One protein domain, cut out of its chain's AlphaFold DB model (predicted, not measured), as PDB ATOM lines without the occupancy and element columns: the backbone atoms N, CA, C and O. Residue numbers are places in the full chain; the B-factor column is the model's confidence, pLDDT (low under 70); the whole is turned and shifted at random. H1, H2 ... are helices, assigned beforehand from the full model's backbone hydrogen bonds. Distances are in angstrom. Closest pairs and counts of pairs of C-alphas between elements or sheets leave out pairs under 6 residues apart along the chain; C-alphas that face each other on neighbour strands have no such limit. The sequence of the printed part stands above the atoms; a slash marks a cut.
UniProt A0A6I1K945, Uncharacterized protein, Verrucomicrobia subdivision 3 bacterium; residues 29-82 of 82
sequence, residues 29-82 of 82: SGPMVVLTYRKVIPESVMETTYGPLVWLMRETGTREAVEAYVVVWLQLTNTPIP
ATOM      1  N   SER A  29     -29.982   6.451   7.663       93.00
ATOM      2  CA  SER A  29     -29.563   5.276   8.446       93.00
ATOM      3  C   SER A  29     -28.841   5.646   9.745       93.00
ATOM      4  O   SER A  29     -29.065   5.002  10.765       93.00
ATOM      5  N   GLY A  30     -28.042   6.717   9.757       92.69
ATOM      6  CA  GLY A  30     -27.287   7.149  10.937       92.69
ATOM      7  C   GLY A  30     -28.178   7.475  12.145       92.69
ATOM      8  O   GLY A  30     -28.045   6.831  13.188       92.69
ATOM      9  N   PRO A  31     -29.141   8.408  12.016       93.12
ATOM     10  CA  PRO A  31     -30.126   8.682  13.062       93.12
ATOM     11  C   PRO A  31     -30.917   7.444  13.494       93.12
ATOM     12  O   PRO A  31     -31.174   7.263  14.681       93.12
ATOM     13  N   MET A  32     -31.284   6.570  12.554       92.94
ATOM     14  CA  MET A  32     -32.021   5.346  12.873       92.94
ATOM     15  C   MET A  32     -31.193   4.383  13.721       92.94
ATOM     16  O   MET A  32     -31.696   3.866  14.714       92.94
ATOM     17  N   VAL A  33     -29.910   4.209  13.405       91.81
ATOM     18  CA  VAL A  33     -28.997   3.410  14.230       91.81
ATOM     19  C   VAL A  33     -28.896   3.991  15.642       91.81
ATOM     20  O   VAL A  33     -29.005   3.242  16.610       91.81
ATOM     21  N   VAL A  34     -28.796   5.317  15.788       93.19
ATOM     22  CA  VAL A  34     -28.815   5.974  17.110       93.19
ATOM     23  C   VAL A  34     -30.081   5.616  17.900       93.19
ATOM     24  O   VAL A  34     -29.995   5.280  19.084       93.19
ATOM     25  N   LEU A  35     -31.256   5.666  17.266       93.56
ATOM     26  CA  LEU A  35     -32.523   5.311  17.915       93.56
ATOM     27  C   LEU A  35     -32.554   3.837  18.345       93.56
ATOM     28  O   LEU A  35     -33.032   3.539  19.443       93.56
ATOM     29  N   THR A  36     -32.013   2.936  17.522       92.50
ATOM     30  CA  THR A  36     -31.893   1.510  17.855       92.50
ATOM     31  C   THR A  36     -30.978   1.299  19.059       92.50
ATOM     32  O   THR A  36     -31.374   0.647  20.024       92.50
ATOM     33  N   TYR A  37     -29.790   1.915  19.073       91.12
ATOM     34  CA  TYR A  37     -28.840   1.814  20.192       91.12
ATOM     35  C   TYR A  37     -29.411   2.337  21.510       91.12
ATOM     36  O   TYR A  37     -29.177   1.769  22.577       91.12
ATOM     37  N   ARG A  38     -30.215   3.400  21.441       91.44
ATOM     38  CA  ARG A  38     -30.931   3.955  22.597       91.44
ATOM     39  C   ARG A  38     -32.158   3.140  23.009       91.44
ATOM     40  O   ARG A  38     -32.858   3.548  23.932       91.44
ATOM     41  N   LYS A  39     -32.417   2.007  22.348       91.81
ATOM     42  CA  LYS A  39     -33.569   1.123  22.580       91.81
ATOM     43  C   LYS A  39     -34.919   1.823  22.386       91.81
ATOM     44  O   LYS A  39     -35.915   1.418  22.978       91.81
ATOM     45  N   VAL A  40     -34.955   2.876  21.564       94.81
ATOM     46  CA  VAL A  40     -36.196   3.581  21.200       94.81
ATOM     47  C   VAL A  40     -36.955   2.795  20.134       94.81
ATOM     48  O   VAL A  40     -38.182   2.746  20.158       94.81
ATOM     49  N   ILE A  41     -36.223   2.159  19.216       93.06
ATOM     50  CA  ILE A  41     -36.776   1.283  18.180       93.06
ATOM     51  C   ILE A  41     -36.102  -0.097  18.230       93.06
ATOM     52  O   ILE A  41     -34.929  -0.185  18.600       93.06
ATOM     53  N   PRO A  42     -36.815  -1.178  17.868       93.75
ATOM     54  CA  PRO A  42     -36.219  -2.505  17.800       93.75
ATOM     55  C   PRO A  42     -35.305  -2.656  16.580       93.75
ATOM     56  O   PRO A  42     -35.576  -2.112  15.510       93.75
ATOM     57  N   GLU A  43     -34.257  -3.467  16.721       89.06
ATOM     58  CA  GLU A  43     -33.280  -3.745  15.658       89.06
ATOM     59  C   GLU A  43     -33.920  -4.353  14.402       89.06
ATOM     60  O   GLU A  43     -33.568  -3.972  13.287       89.06
ATOM     61  N   SER A  44     -34.947  -5.191  14.563       92.75
ATOM     62  CA  SER A  44     -35.692  -5.789  13.445       92.75
ATOM     63  C   SER A  44     -36.325  -4.752  12.507       92.75
ATOM     64  O   SER A  44     -36.475  -5.002  11.307       92.75
ATOM     65  N   VAL A  45     -36.669  -3.563  13.020       90.50
ATOM     66  CA  VAL A  45     -37.172  -2.449  12.201       90.50
ATOM     67  C   VAL A  45     -36.055  -1.885  11.329       90.50
ATOM     68  O   VAL A  45     -36.304  -1.579  10.162       90.50
ATOM     69  N   MET A  46     -34.830  -1.791  11.854       88.88
ATOM     70  CA  MET A  46     -33.664  -1.369  11.078       88.88
ATOM     71  C   MET A  46     -33.381  -2.381   9.967       88.88
ATOM     72  O   MET A  46     -33.337  -1.990   8.804       88.88
ATOM     73  N   GLU A  47     -33.293  -3.672  10.293       88.31
ATOM     74  CA  GLU A  47     -33.005  -4.727   9.310       88.31
ATOM     75  C   GLU A  47     -34.031  -4.770   8.173       88.31
ATOM     76  O   GLU A  47     -33.666  -4.918   7.007       88.31
ATOM     77  N   THR A  48     -35.315  -4.588   8.496       92.19
ATOM     78  CA  THR A  48     -36.390  -4.589   7.493       92.19
ATOM     79  C   THR A  48     -36.363  -3.319   6.640       92.19
ATOM     80  O   THR A  48     -36.466  -3.388   5.417       92.19
ATOM     81  N   THR A  49     -36.208  -2.151   7.271       91.94
ATOM     82  CA  THR A  49     -36.283  -0.849   6.584       91.94
ATOM     83  C   THR A  49     -35.035  -0.570   5.753       91.94
ATOM     84  O   THR A  49     -35.140  -0.011   4.667       91.94
ATOM     85  N   TYR A  50     -33.865  -0.982   6.250       92.69
ATOM     86  CA  TYR A  50     -32.558  -0.754   5.635       92.69
ATOM     87  C   TYR A  50     -31.961  -2.005   4.982       92.69
ATOM     88  O   TYR A  50     -30.795  -1.988   4.588       92.69
ATOM     89  N   GLY A  51     -32.748  -3.069   4.795       91.69
ATOM     90  CA  GLY A  51     -32.317  -4.324   4.169       91.69
ATOM     91  C   GLY A  51     -31.504  -4.144   2.876       91.69
ATOM     92  O   GLY A  51     -30.425  -4.723   2.773       91.69
ATOM     93  N   PRO A  52     -31.925  -3.288   1.921       92.25
ATOM     94  CA  PRO A  52     -31.126  -2.975   0.734       92.25
ATOM     95  C   PRO A  52     -29.730  -2.407   1.028       92.25
ATOM     96  O   PRO A  52     -28.772  -2.753   0.342       92.25
ATOM     97  N   LEU A  53     -29.593  -1.557   2.052       90.06
ATOM     98  CA  LEU A  53     -28.300  -1.000   2.460       90.06
ATOM     99  C   LEU A  53     -27.437  -2.078   3.126       90.06
ATOM    100  O   LEU A  53     -26.257  -2.198   2.810       90.06
ATOM    101  N   VAL A  54     -28.037  -2.903   3.987       88.94
ATOM    102  CA  VAL A  54     -27.362  -4.042   4.631       88.94
ATOM    103  C   VAL A  54     -26.857  -5.040   3.588       88.94
ATOM    104  O   VAL A  54     -25.722  -5.506   3.684       88.94
ATOM    105  N   TRP A  55     -27.670  -5.348   2.575       90.56
ATOM    106  CA  TRP A  55     -27.265  -6.176   1.441       90.56
ATOM    107  C   TRP A  55     -26.104  -5.530   0.677       90.56
ATOM    108  O   TRP A  55     -25.070  -6.166   0.491       90.56
ATOM    109  N   LEU A  56     -26.213  -4.244   0.329       88.81
ATOM    110  CA  LEU A  56     -25.165  -3.521  -0.392       88.81
ATOM    111  C   LEU A  56     -23.824  -3.562   0.358       88.81
ATOM    112  O   LEU A  56     -22.792  -3.860  -0.245       88.81
ATOM    113  N   MET A  57     -23.836  -3.321   1.670       89.00
ATOM    114  CA  MET A  57     -22.639  -3.376   2.514       89.00
ATOM    115  C   MET A  57     -21.967  -4.751   2.501       89.00
ATOM    116  O   MET A  57     -20.741  -4.827   2.565       89.00
ATOM    117  N   ARG A  58     -22.760  -5.829   2.445       87.44
ATOM    118  CA  ARG A  58     -22.259  -7.210   2.422       87.44
ATOM    119  C   ARG A  58     -21.626  -7.565   1.078       87.44
ATOM    120  O   ARG A  58     -20.600  -8.230   1.070       87.44
ATOM    121  N   GLU A  59     -22.197  -7.079  -0.022       91.69
ATOM    122  CA  GLU A  59     -21.810  -7.512  -1.373       91.69
ATOM    123  C   GLU A  59     -20.787  -6.598  -2.072       91.69
ATOM    124  O   GLU A  59     -20.107  -7.034  -2.995       91.69
ATOM    125  N   THR A  60     -20.662  -5.325  -1.672       85.50
ATOM    126  CA  THR A  60     -19.900  -4.317  -2.454       85.50
ATOM    127  C   THR A  60     -18.658  -3.756  -1.764       85.50
ATOM    128  O   THR A  60     -18.030  -2.840  -2.287       85.50
ATOM    129  N   GLY A  61     -18.297  -4.261  -0.580       82.94
ATOM    130  CA  GLY A  61     -17.140  -3.765   0.181       82.94
ATOM    131  C   GLY A  61     -17.330  -2.366   0.786       82.94
ATOM    132  O   GLY A  61     -16.397  -1.796   1.337       82.94
ATOM    133  N   THR A  62     -18.543  -1.808   0.737       87.62
ATOM    134  CA  THR A  62     -18.874  -0.479   1.290       87.62
ATOM    135  C   THR A  62     -19.094  -0.474   2.806       87.62
ATOM    136  O   THR A  62     -19.382   0.576   3.382       87.62
ATOM    137  N   ARG A  63     -18.939  -1.629   3.469       88.25
ATOM    138  CA  ARG A  63     -19.153  -1.805   4.913       88.25
ATOM    139  C   ARG A  63     -18.383  -0.782   5.752       88.25
ATOM    140  O   ARG A  63     -19.009  -0.092   6.548       88.25
ATOM    141  N   GLU A  64     -17.076  -0.646   5.538       90.44
ATOM    142  CA  GLU A  64     -16.217   0.237   6.345       90.44
ATOM    143  C   GLU A  64     -16.660   1.705   6.270       90.44
ATOM    144  O   GLU A  64     -16.705   2.405   7.279       90.44
ATOM    145  N   ALA A  65     -17.053   2.168   5.080       90.00
ATOM    146  CA  ALA A  65     -17.521   3.536   4.886       90.00
ATOM    147  C   ALA A  65     -18.843   3.802   5.628       90.00
ATOM    148  O   ALA A  65     -19.019   4.869   6.221       90.00
ATOM    149  N   VAL A  66     -19.766   2.835   5.620       88.19
ATOM    150  CA  VAL A  66     -21.044   2.955   6.338       88.19
ATOM    151  C   VAL A  66     -20.840   2.864   7.851       88.19
ATOM    152  O   VAL A  66     -21.446   3.635   8.591       88.19
ATOM    153  N   GLU A  67     -19.954   1.986   8.323       88.94
ATOM    154  CA  GLU A  67     -19.596   1.895   9.743       88.94
ATOM    155  C   GLU A  67     -18.965   3.199  10.243       88.94
ATOM    156  O   GLU A  67     -19.412   3.745  11.254       88.94
ATOM    157  N   ALA A  68     -18.008   3.766   9.502       91.75
ATOM    158  CA  ALA A  68     -17.418   5.065   9.825       91.75
ATOM    159  C   ALA A  68     -18.481   6.174   9.895       91.75
ATOM    160  O   ALA A  68     -18.486   6.985  10.824       91.75
ATOM    161  N   TYR A  69     -19.421   6.186   8.949       92.50
ATOM    162  CA  TYR A  69     -20.543   7.121   8.950       92.50
ATOM    163  C   TYR A  69     -21.440   6.978  10.193       92.50
ATOM    164  O   TYR A  69     -21.807   7.978  10.814       92.50
ATOM    165  N   VAL A  70     -21.770   5.748  10.591       90.88
ATOM    166  CA  VAL A  70     -22.560   5.467  11.801       90.88
ATOM    167  C   VAL A  70     -21.816   5.900  13.066       90.88
ATOM    168  O   VAL A  70     -22.422   6.516  13.946       90.88
ATOM    169  N   VAL A  71     -20.509   5.642  13.154       91.75
ATOM    170  CA  VAL A  71     -19.676   6.055  14.297       91.75
ATOM    171  C   VAL A  71     -19.734   7.568  14.499       91.75
ATOM    172  O   VAL A  71     -19.916   8.021  15.630       91.75
ATOM    173  N   VAL A  72     -19.667   8.356  13.419       93.88
ATOM    174  CA  VAL A  72     -19.812   9.820  13.494       93.88
ATOM    175  C   VAL A  72     -21.152  10.209  14.124       93.88
ATOM    176  O   VAL A  72     -21.194  11.076  14.994       93.88
ATOM    177  N   TRP A  73     -22.252   9.547  13.759       94.88
ATOM    178  CA  TRP A  73     -23.561   9.814  14.364       94.88
ATOM    179  C   TRP A  73     -23.637   9.456  15.846       94.88
ATOM    180  O   TRP A  73     -24.202  10.219  16.637       94.88
ATOM    181  N   LEU A  74     -23.069   8.317  16.241       93.06
ATOM    182  CA  LEU A  74     -23.021   7.917  17.646       93.06
ATOM    183  C   LEU A  74     -22.234   8.944  18.471       93.06
ATOM    184  O   LEU A  74     -22.730   9.401  19.502       93.06
ATOM    185  N   GLN A  75     -21.084   9.395  17.964       93.62
ATOM    186  CA  GLN A  75     -20.267  10.439  18.592       93.62
ATOM    187  C   GLN A  75     -21.010  11.776  18.699       93.62
ATOM    188  O   GLN A  75     -21.113  12.331  19.791       93.62
ATOM    189  N   LEU A  76     -21.590  12.270  17.598       94.88
ATOM    190  CA  LEU A  76     -22.332  13.539  17.574       94.88
ATOM    191  C   LEU A  76     -23.515  13.552  18.544       94.88
ATOM    192  O   LEU A  76     -23.898  14.603  19.054       94.88
ATOM    193  N   THR A  77     -24.107  12.386  18.797       93.88
ATOM    194  CA  THR A  77     -25.260  12.253  19.687       93.88
ATOM    195  C   THR A  77     -24.883  11.853  21.112       93.88
ATOM    196  O   THR A  77     -25.780  11.738  21.944       93.88
ATOM    197  N   ASN A  78     -23.598  11.670  21.433       93.06
ATOM    198  CA  ASN A  78     -23.137  11.108  22.710       93.06
ATOM    199  C   ASN A  78     -23.805   9.758  23.037       93.06
ATOM    200  O   ASN A  78     -24.119   9.459  24.190       93.06
ATOM    201  N   THR A  79     -24.090   8.958  22.009       91.56
ATOM    202  CA  THR A  79     -24.645   7.614  22.180       91.56
ATOM    203  C   THR A  79     -23.485   6.640  22.405       91.56
ATOM    204  O   THR A  79     -22.536   6.673  21.621       91.56
ATOM    205  N   PRO A  80     -23.521   5.791  23.453       79.94
ATOM    206  CA  PRO A  80     -22.431   4.865  23.742       79.94
ATOM    207  C   PRO A  80     -22.173   3.929  22.562       79.94
ATOM    208  O   PRO A  80     -23.109   3.322  22.038       79.94
ATOM    209  N   ILE A  81     -20.908   3.819  22.165       73.19
ATOM    210  CA  ILE A  81     -20.449   2.837  21.184       73.19
ATOM    211  C   ILE A  81     -20.146   1.549  21.970       73.19
ATOM    212  O   ILE A  81     -19.437   1.647  22.977       73.19
ATOM    213  N   PRO A  82     -20.727   0.395  21.602       63.97
ATOM    214  CA  PRO A  82     -20.425  -0.885  22.242       63.97
ATOM    215  C   PRO A  82     -18.999  -1.366  21.948       63.97
ATOM    216  O   PRO A  82     -18.443  -0.987  20.890       63.97
TER     217      PRO A  82
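Overview. This is residues 29 to 82 of the 82 residues of an uncharacterized protein of Verrucomicrobia subdivision 3 bacterium (UniProt A0A6I1K945). What shape do these coordinates make? Four helices make an open frame: the longest, H4, forms one side, H1 crosses it at a steep angle, H2 folds back beside H1 on the side away from H4, and H3 bridges the other end between the end of H2 and the start of H4. H3 touches no helix but is near H2 and H4, and H1 and H3 stay apart across the frame. What is it built of? The printed part has 54 residues with four named helices, in the order H1, H2, H3, H4, and no named strand, and its class is all helix. How large is it? It is compact, with a radius of gyration of the C-alphas of 11.1 A, and the C-alphas span 30 by 21 by 16 A.

Arrangement. What touches the longest helix? H4, residues 63 to 76, touches H1, residues 29 to 37, with residues 69 to 74 of H4 alone. The closest C-alphas, those of Gly 30 and Val 70, are 5.1 A apart, and the two helices run the same way at a steep tilt of 65 degrees. What else touches H1? H2, residues 43 to 49, touches it at a shallow tilt of 23 degrees, opposite ways, as a helical hairpin; the closest C-alphas, those of Thr 36 and Glu 43, are 5.9 A apart. How does the remaining helix stand? H3, residues 51 to 59, is close to H4 but not clearly touching, at a steep tilt of 53 degrees, opposite ways, with the C-alphas of Met 57 and Arg 63 closest at 4.5 A. It is also close to H2 but not clearly touching, about perpendicular at 88 degrees, with the C-alphas of Glu 47 and Val 54 closest at 7.4 A. Which pairs are apart, and how are the backbones formed? H1 and H3 are apart, and so are H2 and H4. In H1, H2, H3 and H4 every O i to N i+4 pair is within hydrogen-bond range.

Along the chain. Where is H4? It begins at C-alpha 63, at (-19.153, -1.805, 4.913), and ends at C-alpha 76, at (-22.332, 13.539, 17.574), 20.1 A away. Where are the others? H1 runs 12.3 A from C-alpha 29, at (-29.563, 5.276, 8.446), to C-alpha 37. H2 measures 10.0 A from C-alpha 43 to C-alpha 49, and H3 measures 12.3 A from C-alpha 51 to C-alpha 59.

Size, cuts and confidence. How far does it reach? The two C-alphas farthest apart, those of Glu 59 and Asn 78, are 30.5 A apart. Is anything cut or long? The printed part has no cut, and the links H1 to H2, H2 to H3 and H3 to H4 are tight. Where is confidence low? The mean pLDDT of the printed part is 90.2, and one printed residue, Pro 82, the chain's last, is under 70.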